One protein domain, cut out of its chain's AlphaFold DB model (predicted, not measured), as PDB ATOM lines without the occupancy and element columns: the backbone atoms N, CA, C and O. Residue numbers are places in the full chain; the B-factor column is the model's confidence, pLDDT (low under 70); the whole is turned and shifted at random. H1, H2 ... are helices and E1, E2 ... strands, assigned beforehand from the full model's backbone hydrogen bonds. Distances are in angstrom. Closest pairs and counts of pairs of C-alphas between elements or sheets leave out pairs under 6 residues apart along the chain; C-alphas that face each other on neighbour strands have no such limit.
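Overview. This is residues 2 to 73 of the 123 residues of an uncharacterized protein of Desulfotalea sp (UniProt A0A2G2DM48). A small antiparallel sheet, E1 E3 E2, has H1 and H2 over one face in two layers, while H3 runs outward past both helices; residues 65 to 70 stick out. The 72 printed residues follow E1, H1, H2, E2, E3, H3, mixed helices and strands, compact with radius of gyration of the C-alphas 11.8 A, spanning 38 by 24 by 20 A.

Arrangement. Begin at E1, residues 6 to 10, antiparallel to E3, residues 47 to 51; N 7 and O 50 are 2.8 A apart. H1, residues 11 to 18, and H2, residues 24 to 34, join E1 to E2, residues 40 to 42: a split strand-helix-strand unit, E3 between its strands, crossover right-handed. In hairpin E2 and E3, N 42 and O 47 are 2.8 A apart. H2 touches H3, residues 56 to 68, about perpendicular at 80 degrees, closest C-alphas Ile 30 and Ala 60, 6.9 A. Every helix O i to N i+4 pair is within hydrogen-bond range.

Along the chain. Find C-alpha 6 at (-30.210, 14.689, -11.952), where E1 begins; H3 runs 18.4 A to C-alpha 68 at (-4.272, 12.583, -26.486).

Size, cuts and confidence. The printed part has no cut; residues 2 to 3 are under pLDDT 70.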
ATOM      1  N   LYS A   2     -27.568  13.048   1.256       54.03
ATOM      2  CA  LYS A   2     -27.334  14.123   0.274       54.03
ATOM      3  C   LYS A   2     -28.450  14.020  -0.769       54.03
ATOM      4  O   LYS A   2     -28.714  12.915  -1.234       54.03
ATOM      5  N   ASN A   3     -29.120  15.126  -1.085       66.56
ATOM      6  CA  ASN A   3     -30.106  15.170  -2.165       66.56
ATOM      7  C   ASN A   3     -29.374  14.888  -3.477       66.56
ATOM      8  O   ASN A   3     -28.679  15.761  -3.989       66.56
ATOM      9  N   VAL A   4     -29.468  13.654  -3.969       79.75
ATOM     10  CA  VAL A   4     -28.947  13.313  -5.288       79.75
ATOM     11  C   VAL A   4     -29.928  13.866  -6.309       79.75
ATOM     12  O   VAL A   4     -31.110  13.524  -6.274       79.75
ATOM     13  N   LYS A   5     -29.446  14.750  -7.179       91.00
ATOM     14  CA  LYS A   5     -30.246  15.379  -8.227       91.00
ATOM     15  C   LYS A   5     -29.718  14.935  -9.585       91.00
ATOM     16  O   LYS A   5     -28.517  14.730  -9.739       91.00
ATOM     17  N   GLU A   6     -30.612  14.795 -10.554       93.62
ATOM     18  CA  GLU A   6     -30.210  14.689 -11.952       93.62
ATOM     19  C   GLU A   6     -29.767  16.066 -12.467       93.62
ATOM     20  O   GLU A   6     -30.439  17.083 -12.261       93.62
ATOM     21  N   GLU A   7     -28.614  16.088 -13.116       94.25
ATOM     22  CA  GLU A   7     -28.025  17.242 -13.774       94.25
ATOM     23  C   GLU A   7     -27.965  16.997 -15.281       94.25
ATOM     24  O   GLU A   7     -27.877  15.860 -15.745       94.25
ATOM     25  N   ALA A   8     -28.019  18.086 -16.044       95.56
ATOM     26  CA  ALA A   8     -27.879  18.070 -17.489       95.56
ATOM     27  C   ALA A   8     -26.893  19.161 -17.903       95.56
ATOM     28  O   ALA A   8     -27.005  20.312 -17.474       95.56
ATOM     29  N   LEU A   9     -25.934  18.792 -18.745       96.25
ATOM     30  CA  LEU A   9     -24.898  19.674 -19.259       96.25
ATOM     31  C   LEU A   9     -24.943  19.659 -20.785       96.25
ATOM     32  O   LEU A   9     -24.804  18.600 -21.389       96.25
ATOM     33  N   SER A  10     -25.119  20.814 -21.427       97.56
ATOM     34  CA  SER A  10     -25.054  20.880 -22.891       97.56
ATOM     35  C   SER A  10     -23.642  20.564 -23.394       97.56
ATOM     36  O   SER A  10     -22.654  20.836 -22.705       97.56
ATOM     37  N   VAL A  11     -23.524  20.072 -24.631       96.81
ATOM     38  CA  VAL A  11     -22.222  19.886 -25.303       96.81
ATOM     39  C   VAL A  11     -21.380  21.164 -25.269       96.81
ATOM     40  O   VAL A  11     -20.185  21.112 -24.993       96.81
ATOM     41  N   SER A  12     -22.000  22.329 -25.481       96.94
ATOM     42  CA  SER A  12     -21.304  23.618 -25.424       96.94
ATOM     43  C   SER A  12     -20.728  23.915 -24.036       96.94
ATOM     44  O   SER A  12     -19.585  24.357 -23.930       96.94
ATOM     45  N   ALA A  13     -21.486  23.642 -22.972       97.25
ATOM     46  CA  ALA A  13     -21.041  23.856 -21.602       97.25
ATOM     47  C   ALA A  13     -19.948  22.853 -21.203       97.25
ATOM     48  O   ALA A  13     -18.987  23.231 -20.537       97.25
ATOM     49  N   ALA A  14     -20.042  21.602 -21.662       96.50
ATOM     50  CA  ALA A  14     -19.001  20.593 -21.472       96.50
ATOM     51  C   ALA A  14     -17.689  20.983 -22.175       96.50
ATOM     52  O   ALA A  14     -16.623  20.965 -21.557       96.50
ATOM     53  N   ASN A  15     -17.778  21.418 -23.435       97.44
ATOM     54  CA  ASN A  15     -16.650  21.937 -24.210       97.44
ATOM     55  C   ASN A  15     -15.991  23.135 -23.514       97.44
ATOM     56  O   ASN A  15     -14.770  23.170 -23.371       97.44
ATOM     57  N   GLN A  16     -16.790  24.081 -23.012       97.31
ATOM     58  CA  GLN A  16     -16.281  25.231 -22.267       97.31
ATOM     59  C   GLN A  16     -15.596  24.812 -20.957       97.31
ATOM     60  O   GLN A  16     -14.502  25.288 -20.664       97.31
ATOM     61  N   ALA A  17     -16.208  23.910 -20.184       96.31
ATOM     62  CA  ALA A  17     -15.671  23.447 -18.907       96.31
ATOM     63  C   ALA A  17     -14.318  22.732 -19.055       96.31
ATOM     64  O   ALA A  17     -13.467  22.835 -18.171       96.31
ATOM     65  N   LEU A  18     -14.110  22.024 -20.168       96.25
ATOM     66  CA  LEU A  18     -12.877  21.283 -20.444       96.25
ATOM     67  C   LEU A  18     -11.920  21.995 -21.404       96.25
ATOM     68  O   LEU A  18     -10.824  21.494 -21.632       96.25
ATOM     69  N   THR A  19     -12.286  23.174 -21.916       96.19
ATOM     70  CA  THR A  19     -11.503  23.926 -22.917       96.19
ATOM     71  C   THR A  19     -11.185  23.073 -24.154       96.19
ATOM     72  O   THR A  19     -10.057  23.021 -24.635       96.19
ATOM     73  N   VAL A  20     -12.201  22.381 -24.668       95.31
ATOM     74  CA  VAL A  20     -12.113  21.527 -25.861       95.31
ATOM     75  C   VAL A  20     -13.164  21.925 -26.888       95.31
ATOM     76  O   VAL A  20     -14.109  22.648 -26.580       95.31
ATOM     77  N   ASN A  21     -13.012  21.440 -28.119       95.50
ATOM     78  CA  ASN A  21     -13.976  21.656 -29.194       95.50
ATOM     79  C   ASN A  21     -14.382  20.317 -29.819       95.50
ATOM     80  O   ASN A  21     -13.976  19.993 -30.933       95.50
ATOM     81  N   LEU A  22     -15.118  19.504 -29.058       94.44
ATOM     82  CA  LEU A  22     -15.569  18.188 -29.510       94.44
ATOM     83  C   LEU A  22     -16.993  18.269 -30.067       94.44
ATOM     84  O   LEU A  22     -17.843  18.987 -29.529       94.44
ATOM     85  N   GLU A  23     -17.267  17.501 -31.123       95.00
ATOM     86  CA  GLU A  23     -18.617  17.368 -31.671       95.00
ATOM     87  C   GLU A  23     -19.517  16.495 -30.779       95.00
ATOM     88  O   GLU A  23     -19.051  15.633 -30.029       95.00
ATOM     89  N   ALA A  24     -20.835  16.686 -30.889       95.06
ATOM     90  CA  ALA A  24     -21.843  15.971 -30.101       95.06
ATOM     91  C   ALA A  24     -21.698  14.438 -30.165       95.06
ATOM     92  O   ALA A  24     -21.828  13.741 -29.158       95.06
ATOM     93  N   ARG A  25     -21.357  13.892 -31.337       94.25
ATOM     94  CA  ARG A  25     -21.175  12.443 -31.519       94.25
ATOM     95  C   ARG A  25     -19.963  11.891 -30.779       94.25
ATOM     96  O   ARG A  25     -20.014  10.758 -30.301       94.25
ATOM     97  N   LEU A  26     -18.903  12.684 -30.639       94.50
ATOM     98  CA  LEU A  26     -17.753  12.298 -29.833       94.50
ATOM     99  C   LEU A  26     -18.107  12.343 -28.341       94.50
ATOM    100  O   LEU A  26     -17.746  11.434 -27.603       94.50
ATOM    101  N   TRP A  27     -18.923  13.304 -27.901       96.12
ATOM    102  CA  TRP A  27     -19.460  13.308 -26.536       96.12
ATOM    103  C   TRP A  27     -20.330  12.092 -26.221       96.12
ATOM    104  O   TRP A  27     -20.148  11.464 -25.177       96.12
ATOM    105  N   LYS A  28     -21.221  11.705 -27.140       95.06
ATOM    106  CA  LYS A  28     -21.994  10.457 -27.042       95.06
ATOM    107  C   LYS A  28     -21.077   9.246 -26.854       95.06
ATOM    108  O   LYS A  28     -21.374   8.365 -26.046       95.06
ATOM    109  N   PHE A  29     -19.958   9.209 -27.574       93.56
ATOM    110  CA  PHE A  29     -18.959   8.157 -27.443       93.56
ATOM    111  C   PHE A  29     -18.248   8.169 -26.084       93.56
ATOM    112  O   PHE A  29     -18.171   7.126 -25.438       93.56
ATOM    113  N   ILE A  30     -17.789   9.332 -25.617       94.62
ATOM    114  CA  ILE A  30     -17.143   9.497 -24.304       94.62
ATOM    115  C   ILE A  30     -18.070   9.019 -23.185       94.62
ATOM    116  O   ILE A  30     -17.670   8.216 -22.345       94.62
ATOM    117  N   VAL A  31     -19.333   9.454 -23.213       95.06
ATOM    118  CA  VAL A  31     -20.366   9.041 -22.255       95.06
ATOM    119  C   VAL A  31     -20.532   7.521 -22.234       95.06
ATOM    120  O   VAL A  31     -20.518   6.920 -21.161       95.06
ATOM    121  N   ARG A  32     -20.619   6.886 -23.411       91.81
ATOM    122  CA  ARG A  32     -20.705   5.423 -23.527       91.81
ATOM    123  C   ARG A  32     -19.471   4.729 -22.941       91.81
ATOM    124  O   ARG A  32     -19.609   3.691 -22.306       91.81
ATOM    125  N   THR A  33     -18.285   5.292 -23.148       90.19
ATOM    126  CA  THR A  33     -17.014   4.695 -22.709       90.19
ATOM    127  C   THR A  33     -16.790   4.817 -21.201       90.19
ATOM    128  O   THR A  33     -16.229   3.903 -20.601       90.19
ATOM    129  N   ILE A  34     -17.265   5.897 -20.572       91.81
ATOM    130  CA  ILE A  34     -17.219   6.081 -19.111       91.81
ATOM    131  C   ILE A  34     -18.109   5.046 -18.385       91.81
ATOM    132  O   ILE A  34     -17.818   4.687 -17.248       91.81
ATOM    133  N   ASN A  35     -19.134   4.508 -19.060       84.25
ATOM    134  CA  ASN A  35     -19.914   3.329 -18.656       84.25
ATOM    135  C   ASN A  35     -20.518   3.390 -17.233       84.25
ATOM    136  O   ASN A  35     -20.357   2.470 -16.430       84.25
ATOM    137  N   TYR A  36     -21.246   4.469 -16.933       91.31
ATOM    138  CA  TYR A  36     -22.104   4.564 -15.746       91.31
ATOM    139  C   TYR A  36     -23.580   4.439 -16.153       91.31
ATOM    140  O   TYR A  36     -23.990   5.148 -17.072       91.31
ATOM    141  N   PRO A  37     -24.404   3.617 -15.472       89.69
ATOM    142  CA  PRO A  37     -25.816   3.447 -15.826       89.69
ATOM    143  C   PRO A  37     -26.620   4.749 -15.789       89.69
ATOM    144  O   PRO A  37     -27.506   4.958 -16.615       89.69
ATOM    145  N   GLU A  38     -26.312   5.636 -14.840       94.25
ATOM    146  CA  GLU A  38     -27.014   6.909 -14.684       94.25
ATOM    147  C   GLU A  38     -26.390   8.056 -15.498       94.25
ATOM    148  O   GLU A  38     -26.874   9.181 -15.411       94.25
ATOM    149  N   LEU A  39     -25.342   7.789 -16.290       95.81
ATOM    150  CA  LEU A  39     -24.735   8.734 -17.230       95.81
ATOM    151  C   LEU A  39     -25.219   8.421 -18.650       95.81
ATOM    152  O   LEU A  39     -24.974   7.340 -19.183       95.81
ATOM    153  N   ARG A  40     -25.874   9.384 -19.298       96.25
ATOM    154  CA  ARG A  40     -26.410   9.216 -20.654       96.25
ATOM    155  C   ARG A  40     -26.227  10.462 -21.505       96.25
ATOM    156  O   ARG A  40     -26.129  11.573 -20.996       96.25
ATOM    157  N   PHE A  41     -26.208  10.257 -22.815       96.69
ATOM    158  CA  PHE A  41     -26.214  11.327 -23.803       96.69
ATOM    159  C   PHE A  41     -27.603  11.402 -24.442       96.69
ATOM    160  O   PHE A  41     -28.067  10.410 -25.007       96.69
ATOM    161  N   ASP A  42     -28.258  12.555 -24.350       95.94
ATOM    162  CA  ASP A  42     -29.510  12.851 -25.041       95.94
ATOM    163  C   ASP A  42     -29.197  13.493 -26.394       95.94
ATOM    164  O   ASP A  42     -28.752  14.639 -26.471       95.94
ATOM    165  N   SER A  43     -29.436  12.742 -27.469       92.62
ATOM    166  CA  SER A  43     -29.219  13.206 -28.844       92.62
ATOM    167  C   SER A  43     -30.274  14.188 -29.344       92.62
ATOM    168  O   SER A  43     -30.112  14.751 -30.419       92.62
ATOM    169  N   THR A  44     -31.377  14.362 -28.618       94.44
ATOM    170  CA  THR A  44     -32.447  15.299 -28.986       94.44
ATOM    171  C   THR A  44     -32.068  16.723 -28.601       94.44
ATOM    172  O   THR A  44     -32.416  17.670 -29.302       94.44
ATOM    173  N   THR A  45     -31.359  16.876 -27.481       94.50
ATOM    174  CA  THR A  45     -30.973  18.177 -26.918       94.50
ATOM    175  C   THR A  45     -29.460  18.391 -26.870       94.50
ATOM    176  O   THR A  45     -29.013  19.359 -26.258       94.50
ATOM    177  N   ASP A  46     -28.669  17.484 -27.450       95.75
ATOM    178  CA  ASP A  46     -27.202  17.459 -27.376       95.75
ATOM    179  C   ASP A  46     -26.688  17.743 -25.957       95.75
ATOM    180  O   ASP A  46     -25.923  18.679 -25.691       95.75
ATOM    181  N   SER A  47     -27.190  16.951 -25.010       96.69
ATOM    182  CA  SER A  47     -26.946  17.141 -23.583       96.69
ATOM    183  C   SER A  47     -26.471  15.855 -22.919       96.69
ATOM    184  O   SER A  47     -26.902  14.756 -23.255       96.69
ATOM    185  N   ILE A  48     -25.583  16.000 -21.944       97.38
ATOM    186  CA  ILE A  48     -25.079  14.919 -21.107       97.38
ATOM    187  C   ILE A  48     -25.835  14.968 -19.783       97.38
ATOM    188  O   ILE A  48     -25.730  15.949 -19.046       97.38
ATOM    189  N   CYS A  49     -26.593  13.919 -19.489       96.75
ATOM    190  CA  CYS A  49     -27.411  13.806 -18.287       96.75
ATOM    191  C   CYS A  49     -26.762  12.825 -17.314       96.75
ATOM    192  O   CYS A  49     -26.390  11.718 -17.711       96.75
ATOM    193  N   PHE A  50     -26.621  13.222 -16.053       96.25
ATOM    194  CA  PHE A  50     -25.971  12.418 -15.022       96.25
ATOM    195  C   PHE A  50     -26.495  12.737 -13.628       96.25
ATOM    196  O   PHE A  50     -26.995  13.826 -13.360       96.25
ATOM    197  N   MET A  51     -26.355  11.790 -12.705       94.94
ATOM    198  CA  MET A  51     -26.635  12.045 -11.293       94.94
ATOM    199  C   MET A  51     -25.497  12.842 -10.660       94.94
ATOM    200  O   MET A  51     -24.330  12.546 -10.895       94.94
ATOM    201  N   SER A  52     -25.821  13.803  -9.794       92.38
ATOM    202  CA  SER A  52     -24.875  14.771  -9.211       92.38
ATOM    203  C   SER A  52     -23.713  14.165  -8.403       92.38
ATOM    204  O   SER A  52     -22.784  14.877  -8.029       92.38
ATOM    205  N   TYR A  53     -23.755  12.869  -8.070       91.44
ATOM    206  CA  TYR A  53     -22.618  12.173  -7.453       91.44
ATOM    207  C   TYR A  53     -21.568  11.708  -8.469       91.44
ATOM    208  O   TYR A  53     -20.466  11.350  -8.061       91.44
ATOM    209  N   ILE A  54     -21.900  11.666  -9.761       93.81
ATOM    210  CA  ILE A  54     -20.991  11.262 -10.831       93.81
ATOM    211  C   ILE A  54     -20.064  12.448 -11.116       93.81
ATOM    212  O   ILE A  54     -20.543  13.502 -11.541       93.81
ATOM    213  N   PRO A  55     -18.740  12.310 -10.929       94.31
ATOM    214  CA  PRO A  55     -17.788  13.380 -11.205       94.31
ATOM    215  C   PRO A  55     -17.515  13.481 -12.715       94.31
ATOM    216  O   PRO A  55     -16.383  13.321 -13.167       94.31
ATOM    217  N   PHE A  56     -18.561  13.730 -13.512       95.25
ATOM    218  CA  PHE A  56     -18.529  13.603 -14.971       95.25
ATOM    219  C   PHE A  56     -17.407  14.421 -15.623       95.25
ATOM    220  O   PHE A  56     -16.663  13.886 -16.438       95.25
ATOM    221  N   ILE A  57     -17.229  15.685 -15.226       95.88
ATOM    222  CA  ILE A  57     -16.177  16.556 -15.778       95.88
ATOM    223  C   ILE A  57     -14.776  15.974 -15.546       95.88
ATOM    224  O   ILE A  57     -13.937  16.037 -16.441       95.88
ATOM    225  N   ALA A  58     -14.516  15.386 -14.375       96.06
ATOM    226  CA  ALA A  58     -13.221  14.777 -14.077       96.06
ATOM    227  C   ALA A  58     -12.991  13.521 -14.928       96.06
ATOM    228  O   ALA A  58     -11.960  13.413 -15.584       96.06
ATOM    229  N   LEU A  59     -13.992  12.637 -14.998       95.75
ATOM    230  CA  LEU A  59     -13.941  11.412 -15.802       95.75
ATOM    231  C   LEU A  59     -13.758  11.713 -17.298       95.75
ATOM    232  O   LEU A  59     -12.937  11.099 -17.973       95.75
ATOM    233  N   ALA A  60     -14.492  12.699 -17.818       95.62
ATOM    234  CA  ALA A  60     -14.356  13.143 -19.200       95.62
ATOM    235  C   ALA A  60     -12.968  13.738 -19.468       95.62
ATOM    236  O   ALA A  60     -12.381  13.473 -20.515       95.62
ATOM    237  N   LYS A  61     -12.416  14.507 -18.523       96.06
ATOM    238  CA  LYS A  61     -11.060  15.054 -18.640       96.06
ATOM    239  C   LYS A  61     -10.002  13.953 -18.691       96.06
ATOM    240  O   LYS A  61      -9.128  14.018 -19.548       96.06
ATOM    241  N   GLU A  62     -10.085  12.962 -17.806       93.88
ATOM    242  CA  GLU A  62      -9.183  11.800 -17.806       93.88
ATOM    243  C   GLU A  62      -9.233  11.068 -19.145       93.88
ATOM    244  O   GLU A  62      -8.193  10.772 -19.730       93.88
ATOM    245  N   TRP A  63     -10.439  10.861 -19.674       93.44
ATOM    246  CA  TRP A  63     -10.616  10.239 -20.977       93.44
ATOM    247  C   TRP A  63      -9.965  11.053 -22.107       93.44
ATOM    248  O   TRP A  63      -9.231  10.500 -22.923       93.44
ATOM    249  N   ILE A  64     -10.191  12.373 -22.146       93.06
ATOM    250  CA  ILE A  64      -9.633  13.263 -23.181       93.06
ATOM    251  C   ILE A  64      -8.103  13.264 -23.139       93.06
ATOM    252  O   ILE A  64      -7.464  13.163 -24.187       93.06
ATOM    253  N   VAL A  65      -7.520  13.355 -21.941       92.56
ATOM    254  CA  VAL A  65      -6.063  13.297 -21.757       92.56
ATOM    255  C   VAL A  65      -5.533  11.944 -22.220       92.56
ATOM    256  O   VAL A  65      -4.635  11.906 -23.057       92.56
ATOM    257  N   GLY A  66      -6.153  10.846 -21.785       87.94
ATOM    258  CA  GLY A  66      -5.762   9.506 -22.214       87.94
ATOM    259  C   GLY A  66      -5.815   9.321 -23.731       87.94
ATOM    260  O   GLY A  66      -4.901   8.744 -24.315       87.94
ATOM    261  N   ASN A  67      -6.830   9.877 -24.398       86.88
ATOM    262  CA  ASN A  67      -6.915   9.853 -25.857       86.88
ATOM    263  C   ASN A  67      -5.764  10.627 -26.513       86.88
ATOM    264  O   ASN A  67      -5.187  10.159 -27.488       86.88
ATOM    265  N   SER A  68      -5.401  11.794 -25.971       84.75
ATOM    266  CA  SER A  68      -4.272  12.583 -26.486       84.75
ATOM    267  C   SER A  68      -2.907  11.922 -26.263       84.75
ATOM    268  O   SER A  68      -1.981  12.159 -27.033       84.75
ATOM    269  N   GLU A  69      -2.796  11.065 -25.248       87.00
ATOM    270  CA  GLU A  69      -1.600  10.271 -24.943       87.00
ATOM    271  C   GLU A  69      -1.550   8.940 -25.717       87.00
ATOM    272  O   GLU A  69      -0.607   8.168 -25.556       87.00
ATOM    273  N   GLY A  70      -2.545   8.663 -26.570       79.62
ATOM    274  CA  GLY A  70      -2.604   7.449 -27.387       79.62
ATOM    275  C   GLY A  70      -3.097   6.205 -26.643       79.62
ATOM    276  O   GLY A  70      -2.907   5.093 -27.129       79.62
ATOM    277  N   LEU A  71      -3.744   6.355 -25.478       82.25
ATOM    278  CA  LEU A  71      -4.345   5.226 -24.747       82.25
ATOM    279  C   LEU A  71      -5.562   4.623 -25.465       82.25
ATOM    280  O   LEU A  71      -5.962   3.498 -25.159       82.25
ATOM    281  N   TYR A  72      -6.156   5.366 -26.396       82.56
ATOM    282  CA  TYR A  72      -7.297   4.944 -27.200       82.56
ATOM    283  C   TYR A  72      -6.991   5.206 -28.674       82.56
ATOM    284  O   TYR A  72      -6.378   6.223 -29.000       82.56
ATOM    285  N   ASP A  73      -7.456   4.325 -29.559       84.00
ATOM    286  CA  ASP A  73      -7.429   4.576 -31.001       84.00
ATOM    287  C   ASP A  73      -8.864   4.832 -31.462       84.00
ATOM    288  O   ASP A  73      -9.646   3.923 -31.742       84.00
TER     289      ASP A  73